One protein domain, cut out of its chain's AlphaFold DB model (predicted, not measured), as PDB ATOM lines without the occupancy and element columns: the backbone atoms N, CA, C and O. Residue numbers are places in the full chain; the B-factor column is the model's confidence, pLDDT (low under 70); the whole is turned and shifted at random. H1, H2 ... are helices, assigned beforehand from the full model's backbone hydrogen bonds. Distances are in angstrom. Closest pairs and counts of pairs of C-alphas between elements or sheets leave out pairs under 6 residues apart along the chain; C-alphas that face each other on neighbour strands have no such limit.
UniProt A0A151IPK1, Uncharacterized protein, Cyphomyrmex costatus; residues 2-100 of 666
ATOM      1  N   VAL A   2     147.103 253.236 164.228       41.00
ATOM      2  CA  VAL A   2     148.309 252.418 163.927       41.00
ATOM      3  C   VAL A   2     149.620 252.923 164.577       41.00
ATOM      4  O   VAL A   2     150.402 252.126 165.074       41.00
ATOM      5  N   LEU A   3     149.827 254.244 164.683       57.34
ATOM      6  CA  LEU A   3     151.032 254.830 165.303       57.34
ATOM      7  C   LEU A   3     151.175 254.560 166.813       57.34
ATOM      8  O   LEU A   3     152.292 254.531 167.316       57.34
ATOM      9  N   PHE A   4     150.073 254.377 167.548       59.34
ATOM     10  CA  PHE A   4     150.143 254.171 169.001       59.34
ATOM     11  C   PHE A   4     150.614 252.762 169.373       59.34
ATOM     12  O   PHE A   4     151.214 252.579 170.432       59.34
ATOM     13  N   ASP A   5     150.383 251.778 168.505       67.94
ATOM     14  CA  ASP A   5     150.794 250.396 168.755       67.94
ATOM     15  C   ASP A   5     152.267 250.171 168.396       67.94
ATOM     16  O   ASP A   5     152.959 249.430 169.090       67.94
ATOM     17  N   GLU A   6     152.787 250.879 167.389       72.88
ATOM     18  CA  GLU A   6     154.226 250.900 167.080       72.88
ATOM     19  C   GLU A   6     155.038 251.579 168.190       72.88
ATOM     20  O   GLU A   6     156.088 251.076 168.585       72.88
ATOM     21  N   VAL A   7     154.531 252.686 168.745       68.06
ATOM     22  CA  VAL A   7     155.180 253.398 169.860       68.06
ATOM     23  C   VAL A   7     155.169 252.560 171.140       68.06
ATOM     24  O   VAL A   7     156.171 252.544 171.854       68.06
ATOM     25  N   ARG A   8     154.083 251.823 171.419       74.56
ATOM     26  CA  ARG A   8     154.025 250.899 172.566       74.56
ATOM     27  C   ARG A   8     154.997 249.733 172.419       74.56
ATOM     28  O   ARG A   8     155.773 249.496 173.336       74.56
ATOM     29  N   LYS A   9     155.042 249.086 171.248       80.00
ATOM     30  CA  LYS A   9     156.011 248.013 170.970       80.00
ATOM     31  C   LYS A   9     157.458 248.489 171.106       80.00
ATOM     32  O   LYS A   9     158.267 247.795 171.712       80.00
ATOM     33  N   LEU A  10     157.773 249.684 170.603       77.75
ATOM     34  CA  LEU A  10     159.112 250.251 170.745       77.75
ATOM     35  C   LEU A  10     159.440 250.599 172.203       77.75
ATOM     36  O   LEU A  10     160.565 250.371 172.633       77.75
ATOM     37  N   MET A  11     158.483 251.124 172.977       73.81
ATOM     38  CA  MET A  11     158.674 251.348 174.415       73.81
ATOM     39  C   MET A  11     158.946 250.039 175.162       73.81
ATOM     40  O   MET A  11     159.881 249.991 175.959       73.81
ATOM     41  N   ASP A  12     158.207 248.971 174.863       81.19
ATOM     42  CA  ASP A  12     158.431 247.651 175.462       81.19
ATOM     43  C   ASP A  12     159.810 247.080 175.096       81.19
ATOM     44  O   ASP A  12     160.481 246.465 175.928       81.19
ATOM     45  N   GLU A  13     160.284 247.314 173.869       81.50
ATOM     46  CA  GLU A  13     161.641 246.956 173.446       81.50
ATOM     47  C   GLU A  13     162.708 247.818 174.132       81.50
ATOM     48  O   GLU A  13     163.702 247.286 174.627       81.50
ATOM     49  N   MET A  14     162.493 249.129 174.259       74.00
ATOM     50  CA  MET A  14     163.396 250.038 174.973       74.00
ATOM     51  C   MET A  14     163.484 249.721 176.472       74.00
ATOM     52  O   MET A  14     164.553 249.866 177.065       74.00
ATOM     53  N   MET A  15     162.403 249.218 177.076       77.12
ATOM     54  CA  MET A  15     162.386 248.734 178.461       77.12
ATOM     55  C   MET A  15     163.232 247.469 178.657       77.12
ATOM     56  O   MET A  15     163.698 247.215 179.773       77.12
ATOM     57  N   LYS A  16     163.503 246.702 177.593       80.38
ATOM     58  CA  LYS A  16     164.430 245.556 177.616       80.38
ATOM     59  C   LYS A  16     165.893 245.980 177.468       80.38
ATOM     60  O   LYS A  16     166.776 245.277 177.953       80.38
ATOM     61  N   VAL A  17     166.167 247.142 176.871       75.88
ATOM     62  CA  VAL A  17     167.526 247.698 176.772       75.88
ATOM     63  C   VAL A  17     167.942 248.338 178.112       75.88
ATOM     64  O   VAL A  17     167.120 248.779 178.922       75.88
ATOM     65  N   THR A  18     169.245 248.376 178.390       74.94
ATOM     66  CA  THR A  18     169.856 248.976 179.593       74.94
ATOM     67  C   THR A  18     169.902 250.514 179.558       74.94
ATOM     68  O   THR A  18     170.816 251.101 180.116       74.94
ATOM     69  N   ILE A  19     168.941 251.176 178.899       74.56
ATOM     70  CA  ILE A  19     168.894 252.649 178.772       74.56
ATOM     71  C   ILE A  19     168.353 253.284 180.062       74.56
ATOM     72  O   ILE A  19     168.820 254.332 180.512       74.56
ATOM     73  N   PHE A  20     167.365 252.628 180.672       80.38
ATOM     74  CA  PHE A  20     166.745 253.071 181.915       80.38
ATOM     75  C   PHE A  20     167.361 252.357 183.114       80.38
ATOM     76  O   PHE A  20     167.527 251.132 183.101       80.38
ATOM     77  N   GLN A  21     167.644 253.105 184.179       82.38
ATOM     78  CA  GLN A  21     168.030 252.504 185.450       82.38
ATOM     79  C   GLN A  21     166.854 251.698 186.038       82.38
ATOM     80  O   GLN A  21     165.691 252.046 185.813       82.38
ATOM     81  N   PRO A  22     167.100 250.632 186.822       82.19
ATOM     82  CA  PRO A  22     166.029 249.830 187.424       82.19
ATOM     83  C   PRO A  22     165.020 250.649 188.253       82.19
ATOM     84  O   PRO A  22     163.836 250.317 188.296       82.19
ATOM     85  N   SER A  23     165.471 251.739 188.877       80.00
ATOM     86  CA  SER A  23     164.643 252.713 189.601       80.00
ATOM     87  C   SER A  23     163.698 253.496 188.676       80.00
ATOM     88  O   SER A  23     162.522 253.660 189.002       80.00
ATOM     89  N   GLU A  24     164.182 253.922 187.506       79.94
ATOM     90  CA  GLU A  24     163.409 254.614 186.464       79.94
ATOM     91  C   GLU A  24     162.356 253.671 185.858       79.94
ATOM     92  O   GLU A  24     161.182 254.034 185.771       79.94
ATOM     93  N   LYS A  25     162.732 252.416 185.559       81.06
ATOM     94  CA  LYS A  25     161.799 251.382 185.067       81.06
ATOM     95  C   LYS A  25     160.662 251.132 186.060       81.06
ATOM     96  O   LYS A  25     159.499 251.072 185.670       81.06
ATOM     97  N   ARG A  26     160.984 251.040 187.356       79.50
ATOM     98  CA  ARG A  26     159.985 250.882 188.428       79.50
ATOM     99  C   ARG A  26     159.059 252.093 188.561       79.50
ATOM    100  O   ARG A  26     157.903 251.899 188.919       79.50
ATOM    101  N   ARG A  27     159.529 253.318 188.292       78.50
ATOM    102  CA  ARG A  27     158.657 254.508 188.262       78.50
ATOM    103  C   ARG A  27     157.701 254.471 187.071       78.50
ATOM    104  O   ARG A  27     156.509 254.657 187.275       78.50
ATOM    105  N   MET A  28     158.190 254.139 185.875       73.50
ATOM    106  CA  MET A  28     157.358 254.055 184.663       73.50
ATOM    107  C   MET A  28     156.264 252.977 184.759       73.50
ATOM    108  O   MET A  28     155.160 253.200 184.280       73.50
ATOM    109  N   LEU A  29     156.543 251.848 185.425       77.44
ATOM    110  CA  LEU A  29     155.566 250.776 185.686       77.44
ATOM    111  C   LEU A  29     154.558 251.108 186.801       77.44
ATOM    112  O   LEU A  29     153.459 250.569 186.814       77.44
ATOM    113  N   LYS A  30     154.901 251.982 187.756       76.06
ATOM    114  CA  LYS A  30     153.977 252.379 188.838       76.06
ATOM    115  C   LYS A  30     152.950 253.429 188.403       76.06
ATOM    116  O   LYS A  30     151.911 253.556 189.046       76.06
ATOM    117  N   ASP A  31     153.222 254.153 187.321       65.50
ATOM    118  CA  ASP A  31     152.382 255.233 186.796       65.50
ATOM    119  C   ASP A  31     151.440 254.773 185.655       65.50
ATOM    120  O   ASP A  31     151.005 255.594 184.854       65.50
ATOM    121  N   GLU A  32     151.036 253.494 185.588       60.75
ATOM    122  CA  GLU A  32     150.101 252.977 184.555       60.75
ATOM    123  C   GLU A  32     148.757 253.735 184.478       60.75
ATOM    124  O   GLU A  32     148.069 253.697 183.459       60.75
ATOM    125  N   LYS A  33     148.381 254.469 185.536       62.59
ATOM    126  CA  LYS A  33     147.174 255.315 185.567       62.59
ATOM    127  C   LYS A  33     147.370 256.725 184.993       62.59
ATOM    128  O   LYS A  33     146.377 257.419 184.782       62.59
ATOM    129  N   LYS A  34     148.604 257.177 184.741       65.69
ATOM    130  CA  LYS A  34     148.886 258.485 184.129       65.69
ATOM    131  C   LYS A  34     149.191 258.304 182.649       65.69
ATOM    132  O   LYS A  34     150.158 257.664 182.262       65.69
ATOM    133  N   THR A  35     148.389 258.941 181.803       62.69
ATOM    134  CA  THR A  35     148.537 258.928 180.339       62.69
ATOM    135  C   THR A  35     149.801 259.623 179.824       62.69
ATOM    136  O   THR A  35     150.093 259.533 178.634       62.69
ATOM    137  N   PHE A  36     150.558 260.306 180.690       64.38
ATOM    138  CA  PHE A  36     151.754 261.057 180.322       64.38
ATOM    139  C   PHE A  36     152.920 260.708 181.248       64.38
ATOM    140  O   PHE A  36     152.809 260.822 182.468       64.38
ATOM    141  N   LEU A  37     154.037 260.297 180.644       76.75
ATOM    142  CA  LEU A  37     155.314 260.107 181.330       76.75
ATOM    143  C   LEU A  37     155.864 261.453 181.815       76.75
ATOM    144  O   LEU A  37     155.655 262.480 181.168       76.75
ATOM    145  N   ASP A  38     156.602 261.429 182.926       78.69
ATOM    146  CA  ASP A  38     157.331 262.596 183.430       78.69
ATOM    147  C   ASP A  38     158.257 263.159 182.324       78.69
ATOM    148  O   ASP A  38     159.127 262.429 181.825       78.69
ATOM    149  N   PRO A  39     158.093 264.436 181.922       77.81
ATOM    150  CA  PRO A  39     158.899 265.068 180.879       77.81
ATOM    151  C   PRO A  39     160.412 264.965 181.106       77.81
ATOM    152  O   PRO A  39     161.163 264.877 180.132       77.81
ATOM    153  N   ASN A  40     160.862 264.933 182.364       81.06
ATOM    154  CA  ASN A  40     162.284 264.835 182.696       81.06
ATOM    155  C   ASN A  40     162.854 263.460 182.333       81.06
ATOM    156  O   ASN A  40     163.921 263.373 181.731       81.06
ATOM    157  N   ILE A  41     162.096 262.387 182.582       80.94
ATOM    158  CA  ILE A  41     162.490 261.017 182.217       80.94
ATOM    159  C   ILE A  41     162.587 260.882 180.692       80.94
ATOM    160  O   ILE A  41     163.507 260.250 180.170       80.94
ATOM    161  N   VAL A  42     161.666 261.513 179.957       79.62
ATOM    162  CA  VAL A  42     161.674 261.521 178.485       79.62
ATOM    163  C   VAL A  42     162.869 262.311 177.936       79.62
ATOM    164  O   VAL A  42     163.507 261.879 176.972       79.62
ATOM    165  N   MET A  43     163.196 263.454 178.543       78.56
ATOM    166  CA  MET A  43     164.366 264.266 178.190       78.56
ATOM    167  C   MET A  43     165.681 263.521 178.448       78.56
ATOM    168  O   MET A  43     166.525 263.452 177.550       78.56
ATOM    169  N   ASP A  44     165.833 262.897 179.615       82.12
ATOM    170  CA  ASP A  44     167.028 262.124 179.966       82.12
ATOM    171  C   ASP A  44     167.197 260.904 179.058       82.12
ATOM    172  O   ASP A  44     168.299 260.638 178.574       82.12
ATOM    173  N   ALA A  45     166.103 260.205 178.734       80.62
ATOM    174  CA  ALA A  45     166.114 259.113 177.766       80.62
ATOM    175  C   ALA A  45     166.571 259.587 176.380       80.62
ATOM    176  O   ALA A  45     167.421 258.948 175.759       80.62
ATOM    177  N   ARG A  46     166.073 260.739 175.905       80.94
ATOM    178  CA  ARG A  46     166.520 261.343 174.639       80.94
ATOM    179  C   ARG A  46     168.020 261.631 174.674       80.94
ATOM    180  O   ARG A  46     168.723 261.261 173.736       80.94
ATOM    181  N   HIS A  47     168.529 262.244 175.739       80.38
ATOM    182  CA  HIS A  47     169.958 262.534 175.863       80.38
ATOM    183  C   HIS A  47     170.822 261.268 175.924       80.38
ATOM    184  O   HIS A  47     171.850 261.227 175.246       80.38
ATOM    185  N   LYS A  48     170.394 260.228 176.653       81.56
ATOM    186  CA  LYS A  48     171.085 258.929 176.712       81.56
ATOM    187  C   LYS A  48     171.137 258.263 175.331       81.56
ATOM    188  O   LYS A  48     172.222 257.934 174.870       81.56
ATOM    189  N   ILE A  49     170.014 258.200 174.606       81.69
ATOM    190  CA  ILE A  49     169.939 257.619 173.249       81.69
ATOM    191  C   ILE A  49     170.889 258.322 172.269       81.69
ATOM    192  O   ILE A  49     171.484 257.670 171.415       81.69
ATOM    193  N   PHE A  50     171.044 259.648 172.363       78.62
ATOM    194  CA  PHE A  50     171.960 260.396 171.493       78.62
ATOM    195  C   PHE A  50     173.436 260.299 171.908       78.62
ATOM    196  O   PHE A  50     174.285 260.490 171.042       78.62
ATOM    197  N   ARG A  51     173.740 260.000 173.180       79.38
ATOM    198  CA  ARG A  51     175.115 259.865 173.698       79.38
ATOM    199  C   ARG A  51     175.670 258.439 173.647       79.38
ATOM    200  O   ARG A  51     176.880 258.287 173.678       79.38
ATOM    201  N   GLU A  52     174.821 257.412 173.605       73.12
ATOM    202  CA  GLU A  52     175.268 256.015 173.596       73.12
ATOM    203  C   GLU A  52     175.858 255.637 172.222       73.12
ATOM    204  O   GLU A  52     175.164 255.657 171.193       73.12
ATOM    205  N   ASP A  53     177.156 255.313 172.211       66.00
ATOM    206  CA  ASP A  53     177.890 254.875 171.025       66.00
ATOM    207  C   ASP A  53     177.468 253.453 170.629       66.00
ATOM    208  O   ASP A  53     177.508 252.510 171.422       66.00
ATOM    209  N   LEU A  54     177.077 253.287 169.362       61.19
ATOM    210  CA  LEU A  54     176.471 252.069 168.791       61.19
ATOM    211  C   LEU A  54     177.408 250.841 168.750       61.19
ATOM    212  O   LEU A  54     177.046 249.814 168.178       61.19
ATOM    213  N   ALA A  55     178.605 250.931 169.329       57.22
ATOM    214  CA  ALA A  55     179.663 249.934 169.207       57.22
ATOM    215  C   ALA A  55     179.496 248.709 170.131       57.22
ATOM    216  O   ALA A  55     180.202 247.720 169.954       57.22
ATOM    217  N   SER A  56     178.564 248.725 171.092       60.75
ATOM    218  CA  SER A  56     178.370 247.611 172.032       60.75
ATOM    219  C   SER A  56     177.040 246.873 171.794       60.75
ATOM    220  O   SER A  56     175.976 247.306 172.226       60.75
ATOM    221  N   SER A  57     177.115 245.702 171.145       58.31
ATOM    222  CA  SER A  57     176.020 244.745 170.857       58.31
ATOM    223  C   SER A  57     175.102 245.047 169.653       58.31
ATOM    224  O   SER A  57     174.374 246.037 169.598       58.31
ATOM    225  N   SER A  58     175.062 244.087 168.716       64.56
ATOM    226  CA  SER A  58     174.235 244.085 167.494       64.56
ATOM    227  C   SER A  58     172.722 244.176 167.759       64.56
ATOM    228  O   SER A  58     172.007 244.814 166.990       64.56
ATOM    229  N   ALA A  59     172.224 243.611 168.864       62.91
ATOM    230  CA  ALA A  59     170.803 243.692 169.210       62.91
ATOM    231  C   ALA A  59     170.412 245.077 169.762       62.91
ATOM    232  O   ALA A  59     169.314 245.568 169.498       62.91
ATOM    233  N   LYS A  60     171.325 245.744 170.486       67.06
ATOM    234  CA  LYS A  60     171.108 247.098 171.027       67.06
ATOM    235  C   LYS A  60     171.143 248.161 169.927       67.06
ATOM    236  O   LYS A  60     170.396 249.137 169.998       67.06
ATOM    237  N   SER A  61     171.961 247.958 168.891       70.81
ATOM    238  CA  SER A  61     172.107 248.931 167.804       70.81
ATOM    239  C   SER A  61     170.829 249.088 166.972       70.81
ATOM    240  O   SER A  61     170.503 250.210 166.586       70.81
ATOM    241  N   SER A  62     170.059 248.016 166.756       80.00
ATOM    242  CA  SER A  62     168.823 248.054 165.957       80.00
ATOM    243  C   SER A  62     167.723 248.894 166.622       80.00
ATOM    244  O   SER A  62     167.208 249.842 166.019       80.00
ATOM    245  N   VAL A  63     167.444 248.637 167.908       78.88
ATOM    246  CA  VAL A  63     166.418 249.361 168.685       78.88
ATOM    247  C   VAL A  63     166.799 250.835 168.862       78.88
ATOM    248  O   VAL A  63     165.972 251.723 168.647       78.88
ATOM    249  N   LEU A  64     168.069 251.127 169.171       78.25
ATOM    250  CA  LEU A  64     168.560 252.506 169.282       78.25
ATOM    251  C   LEU A  64     168.502 253.255 167.944       78.25
ATOM    252  O   LEU A  64     168.163 254.439 167.917       78.25
ATOM    253  N   THR A  65     168.784 252.584 166.826       81.06
ATOM    254  CA  THR A  65     168.689 253.189 165.486       81.06
ATOM    255  C   THR A  65     167.241 253.517 165.131       81.06
ATOM    256  O   THR A  65     166.957 254.607 164.625       81.06
ATOM    257  N   GLN A  66     166.301 252.625 165.454       83.19
ATOM    258  CA  GLN A  66     164.873 252.865 165.253       83.19
ATOM    259  C   GLN A  66     164.355 254.009 166.137       83.19
ATOM    260  O   GLN A  66     163.651 254.892 165.640       83.19
ATOM    261  N   ALA A  67     164.774 254.069 167.405       80.38
ATOM    262  CA  ALA A  67     164.441 255.166 168.314       80.38
ATOM    263  C   ALA A  67     165.009 256.517 167.834       80.38
ATOM    264  O   ALA A  67     164.279 257.511 167.783       80.38
ATOM    265  N   LYS A  68     166.277 256.559 167.389       81.88
ATOM    266  CA  LYS A  68     166.890 257.756 166.777       81.88
ATOM    267  C   LYS A  68     166.101 258.212 165.546       81.88
ATOM    268  O   LYS A  68     165.790 259.398 165.420       81.88
ATOM    269  N   ARG A  69     165.709 257.283 164.667       86.19
ATOM    270  CA  ARG A  69     164.906 257.582 163.471       86.19
ATOM    271  C   ARG A  69     163.560 258.214 163.835       86.19
ATOM    272  O   ARG A  69     163.232 259.266 163.287       86.19
ATOM    273  N   LEU A  70     162.811 257.643 164.777       81.44
ATOM    274  CA  LEU A  70     161.520 258.208 165.185       81.44
ATOM    275  C   LEU A  70     161.665 259.580 165.854       81.44
ATOM    276  O   LEU A  70     160.903 260.487 165.530       81.44
ATOM    277  N   LEU A  71     162.686 259.780 166.695       81.25
ATOM    278  CA  LEU A  71     162.963 261.081 167.317       81.25
ATOM    279  C   LEU A  71     163.312 262.160 166.285       81.25
ATOM    280  O   LEU A  71     162.864 263.302 166.399       81.25
ATOM    281  N   THR A  72     164.092 261.822 165.253       81.56
ATOM    282  CA  THR A  72     164.369 262.767 164.155       81.56
ATOM    283  C   THR A  72     163.113 263.086 163.347       81.56
ATOM    284  O   THR A  72     162.886 264.244 162.998       81.56
ATOM    285  N   GLN A  73     162.249 262.096 163.112       85.19
ATOM    286  CA  GLN A  73     160.977 262.290 162.419       85.19
ATOM    287  C   GLN A  73     160.010 263.170 163.225       85.19
ATOM    288  O   GLN A  73     159.338 264.027 162.650       85.19
ATOM    289  N   GLU A  74     159.953 262.994 164.544       83.38
ATOM    290  CA  GLU A  74     159.167 263.826 165.457       83.38
ATOM    291  C   GLU A  74     159.657 265.281 165.444       83.38
ATOM    292  O   GLU A  74     158.860 266.187 165.203       83.38
ATOM    293  N   LYS A  75     160.974 265.511 165.573       82.00
ATOM    294  CA  LYS A  75     161.574 266.857 165.475       82.00
ATOM    295  C   LYS A  75     161.264 267.540 164.140       82.00
ATOM    296  O   LYS A  75     160.968 268.732 164.113       82.00
ATOM    297  N   MET A  76     161.306 266.796 163.034       83.31
ATOM    298  CA  MET A  76     160.958 267.323 161.709       83.31
ATOM    299  C   MET A  76     159.481 267.729 161.620       83.31
ATOM    300  O   MET A  76     159.176 268.793 161.080       83.31
ATOM    301  N   LYS A  77     158.569 266.926 162.186       81.81
ATOM    302  CA  LYS A  77     157.137 267.258 162.262       81.81
ATOM    303  C   LYS A  77     156.887 268.488 163.130       81.81
ATOM    304  O   LYS A  77     156.146 269.375 162.722       81.81
ATOM    305  N   GLU A  78     157.531 268.583 164.290       83.75
ATOM    306  CA  GLU A  78     157.408 269.743 165.177       83.75
ATOM    307  C   GLU A  78     157.893 271.030 164.488       83.75
ATOM    308  O   GLU A  78     157.238 272.072 164.543       83.75
ATOM    309  N   LEU A  79     159.013 270.946 163.766       88.25
ATOM    310  CA  LEU A  79     159.548 272.061 162.991       88.25
ATOM    311  C   LEU A  79     158.613 272.463 161.839       88.25
ATOM    312  O   LEU A  79     158.477 273.652 161.547       88.25
ATOM    313  N   GLN A  80     157.932 271.500 161.214       84.62
ATOM    314  CA  GLN A  80     156.910 271.770 160.204       84.62
ATOM    315  C   GLN A  80     155.697 272.499 160.801       84.62
ATOM    316  O   GLN A  80     155.301 273.535 160.272       84.62
ATOM    317  N   VAL A  81     155.173 272.035 161.939       87.50
ATOM    318  CA  VAL A  81     154.061 272.698 162.644       87.50
ATOM    319  C   VAL A  81     154.441 274.124 163.053       87.50
ATOM    320  O   VAL A  81     153.668 275.055 162.839       87.50
ATOM    321  N   LYS A  82     155.667 274.343 163.550       90.31
ATOM    322  CA  LYS A  82     156.184 275.690 163.860       90.31
ATOM    323  C   LYS A  82     156.238 276.597 162.625       90.31
ATOM    324  O   LYS A  82     155.901 277.778 162.721       90.31
ATOM    325  N   ARG A  83     156.624 276.072 161.454       90.44
ATOM    326  CA  ARG A  83     156.603 276.825 160.183       90.44
ATOM    327  C   ARG A  83     155.180 277.195 159.763       90.44
ATOM    328  O   ARG A  83     154.961 278.335 159.359       90.44
ATOM    329  N   GLU A  84     154.234 276.267 159.882       89.56
ATOM    330  CA  GLU A  84     152.817 276.496 159.577       89.56
ATOM    331  C   GLU A  84     152.204 277.542 160.522       89.56
ATOM    332  O   GLU A  84     151.563 278.491 160.070       89.56
ATOM    333  N   GLN A  85     152.489 277.456 161.823       89.38
ATOM    334  CA  GLN A  85     152.038 278.436 162.810       89.38
ATOM    335  C   GLN A  85     152.615 279.836 162.536       89.38
ATOM    336  O   GLN A  85     151.879 280.824 162.546       89.38
ATOM    337  N   ALA A  86     153.911 279.935 162.220       91.12
ATOM    338  CA  ALA A  86     154.554 281.200 161.860       91.12
ATOM    339  C   ALA A  86     154.032 281.786 160.534       91.12
ATOM    340  O   ALA A  86     154.076 283.002 160.329       91.12
ATOM    341  N   PHE A  87     153.566 280.935 159.617       94.94
ATOM    342  CA  PHE A  87     152.898 281.361 158.391       94.94
ATOM    343  C   PHE A  87     151.517 281.956 158.695       94.94
ATOM    344  O   PHE A  87     151.240 283.080 158.283       94.94
ATOM    345  N   ILE A  88     150.695 281.265 159.494       91.56
ATOM    346  CA  ILE A  88     149.366 281.748 159.905       91.56
ATOM    347  C   ILE A  88     149.476 283.080 160.655       91.56
ATOM    348  O   ILE A  88     148.745 284.019 160.352       91.56
ATOM    349  N   GLN A  89     150.427 283.209 161.586       93.25
ATOM    350  CA  GLN A  89     150.651 284.466 162.307       93.25
ATOM    351  C   GLN A  89     151.055 285.622 161.380       93.25
ATOM    352  O   GLN A  89     150.635 286.758 161.597       93.25
ATOM    353  N   ARG A  90     151.850 285.354 160.335       96.44
ATOM    354  CA  ARG A  90     152.207 286.366 159.329       96.44
ATOM    355  C   ARG A  90     151.001 286.819 158.516       96.44
ATOM    356  O   ARG A  90     150.850 288.018 158.302       96.44
ATOM    357  N   GLU A  91     150.153 285.890 158.092       94.75
ATOM    358  CA  GLU A  91     148.926 286.227 157.365       94.75
ATOM    359  C   GLU A  91     147.941 286.996 158.254       94.75
ATOM    360  O   GLU A  91     147.420 288.019 157.822       94.75
ATOM    361  N   LEU A  92     147.771 286.608 159.525       91.62
ATOM    362  CA  LEU A  92     146.951 287.364 160.481       91.62
ATOM    363  C   LEU A  92     147.438 288.811 160.647       91.62
ATOM    364  O   LEU A  92     146.624 289.730 160.607       91.62
ATOM    365  N   ARG A  93     148.755 289.035 160.751       94.12
ATOM    366  CA  ARG A  93     149.320 290.395 160.815       94.12
ATOM    367  C   ARG A  93     149.075 291.202 159.541       94.12
ATOM    368  O   ARG A  93     148.837 292.402 159.631       94.12
ATOM    369  N   LYS A  94     149.127 290.578 158.357       94.25
ATOM    370  CA  LYS A  94     148.777 291.262 157.100       94.25
ATOM    371  C   LYS A  94     147.306 291.658 157.076       94.25
ATOM    372  O   LYS A  94     147.008 292.812 156.797       94.25
ATOM    373  N   PHE A  95     146.410 290.739 157.438       91.62
ATOM    374  CA  PHE A  95     144.979 291.030 157.545       91.62
ATOM    375  C   PHE A  95     144.700 292.173 158.527       91.62
ATOM    376  O   PHE A  95     143.892 293.050 158.235       91.62
ATOM    377  N   GLU A  96     145.393 292.207 159.665       92.44
ATOM    378  CA  GLU A  96     145.279 293.295 160.638       92.44
ATOM    379  C   GLU A  96     145.746 294.643 160.061       92.44
ATOM    380  O   GLU A  96     145.057 295.654 160.212       92.44
ATOM    381  N   GLN A  97     146.868 294.666 159.336       93.69
ATOM    382  CA  GLN A  97     147.358 295.869 158.654       93.69
ATOM    383  C   GLN A  97     146.411 296.342 157.546       93.69
ATOM    384  O   GLN A  97     146.196 297.545 157.395       93.69
ATOM    385  N   ASP A  98     145.831 295.422 156.781       89.94
ATOM    386  CA  ASP A  98     144.884 295.753 155.719       89.94
ATOM    387  C   ASP A  98     143.572 296.292 156.296       89.94
ATOM    388  O   ASP A  98     143.059 297.288 155.792       89.94
ATOM    389  N   LEU A  99     143.101 295.744 157.423       85.19
ATOM    390  CA  LEU A  99     141.973 296.298 158.177       85.19
ATOM    391  C   LEU A  99     142.264 297.702 158.718       85.19
ATOM    392  O   LEU A  99     141.379 298.558 158.710       85.19
ATOM    393  N   GLN A 100     143.489 297.973 159.179       82.94
ATOM    394  CA  GLN A 100     143.879 299.318 159.611       82.94
ATOM    395  C   GLN A 100     143.935 300.312 158.442       82.94
ATOM    396  O   GLN A 100     143.566 301.472 158.618       82.94
TER     397      GLN A 100
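Overview. This is residues 2 to 100 of the 666 residues of an uncharacterized protein of Cyphomyrmex costatus (UniProt A0A151IPK1). A small head of three short helices, H1, H2 and H3, gathers round the beginning of one very long helix, H4, whose residues 72 to 100 stick out from the head as a free arm. H1 and H3 pack on the early turns of H4, and H2 lies away from H4, near H1. The printed part has 99 residues with four named helices in the order H1, H2, H3, H4, and no named strand; the class is all helix. It is only just extended, close to loose, with a radius of gyration of the C-alphas of 19.1 A, and elongated, spanning 62 by 34 by 26 A.

Along the chain. H1, residues 2 to 16, begins with C-alpha 2 at (148.309, 252.418, 163.927) and is 22.2 A long. H2 is residues 22 to 30, 12.4 A, and H3 is residues 39 to 51, 18.5 A. H4, residues 58 to 100, is 63.5 A long and ends with C-alpha 100 at (143.879, 299.318, 159.611).

Arrangement. H1 touches H4 with residues 10 to 14 alone, the closest C-alphas being those of Met 14 and Val 63, 7.0 A apart; they run opposite ways at a steep tilt of 44 degrees. H1 and H2 are close but not clearly touching, with the closest C-alphas, Met 15 and Lys 25, 7.1 A apart. H2 and H3 are also close but not clearly touching, at 7.7 A between the C-alphas of Glu 24 and Ile 41. H3 touches H4 with residues 49 to 50 alone, closest at the C-alphas of Ile 49 and Leu 64, 6.6 A apart, at a steep tilt of 59 degrees. H1 and H3 are apart, as are H2 and H4. Every O i to N i+4 pair is within hydrogen-bond range in H2 and H3, against 10 of 11 in H1 and 37 of 39 in H4.

Size, cuts and confidence. The C-alphas farthest apart, Ser 57 and Gln 100, are 64.3 A from each other. The printed part has no cut and no long link. Residues 29 to 35 also stand free. The mean pLDDT of the printed part is 78.6, with residues 2 to 5, 7, 31 to 36 and 53 to 60 under 70.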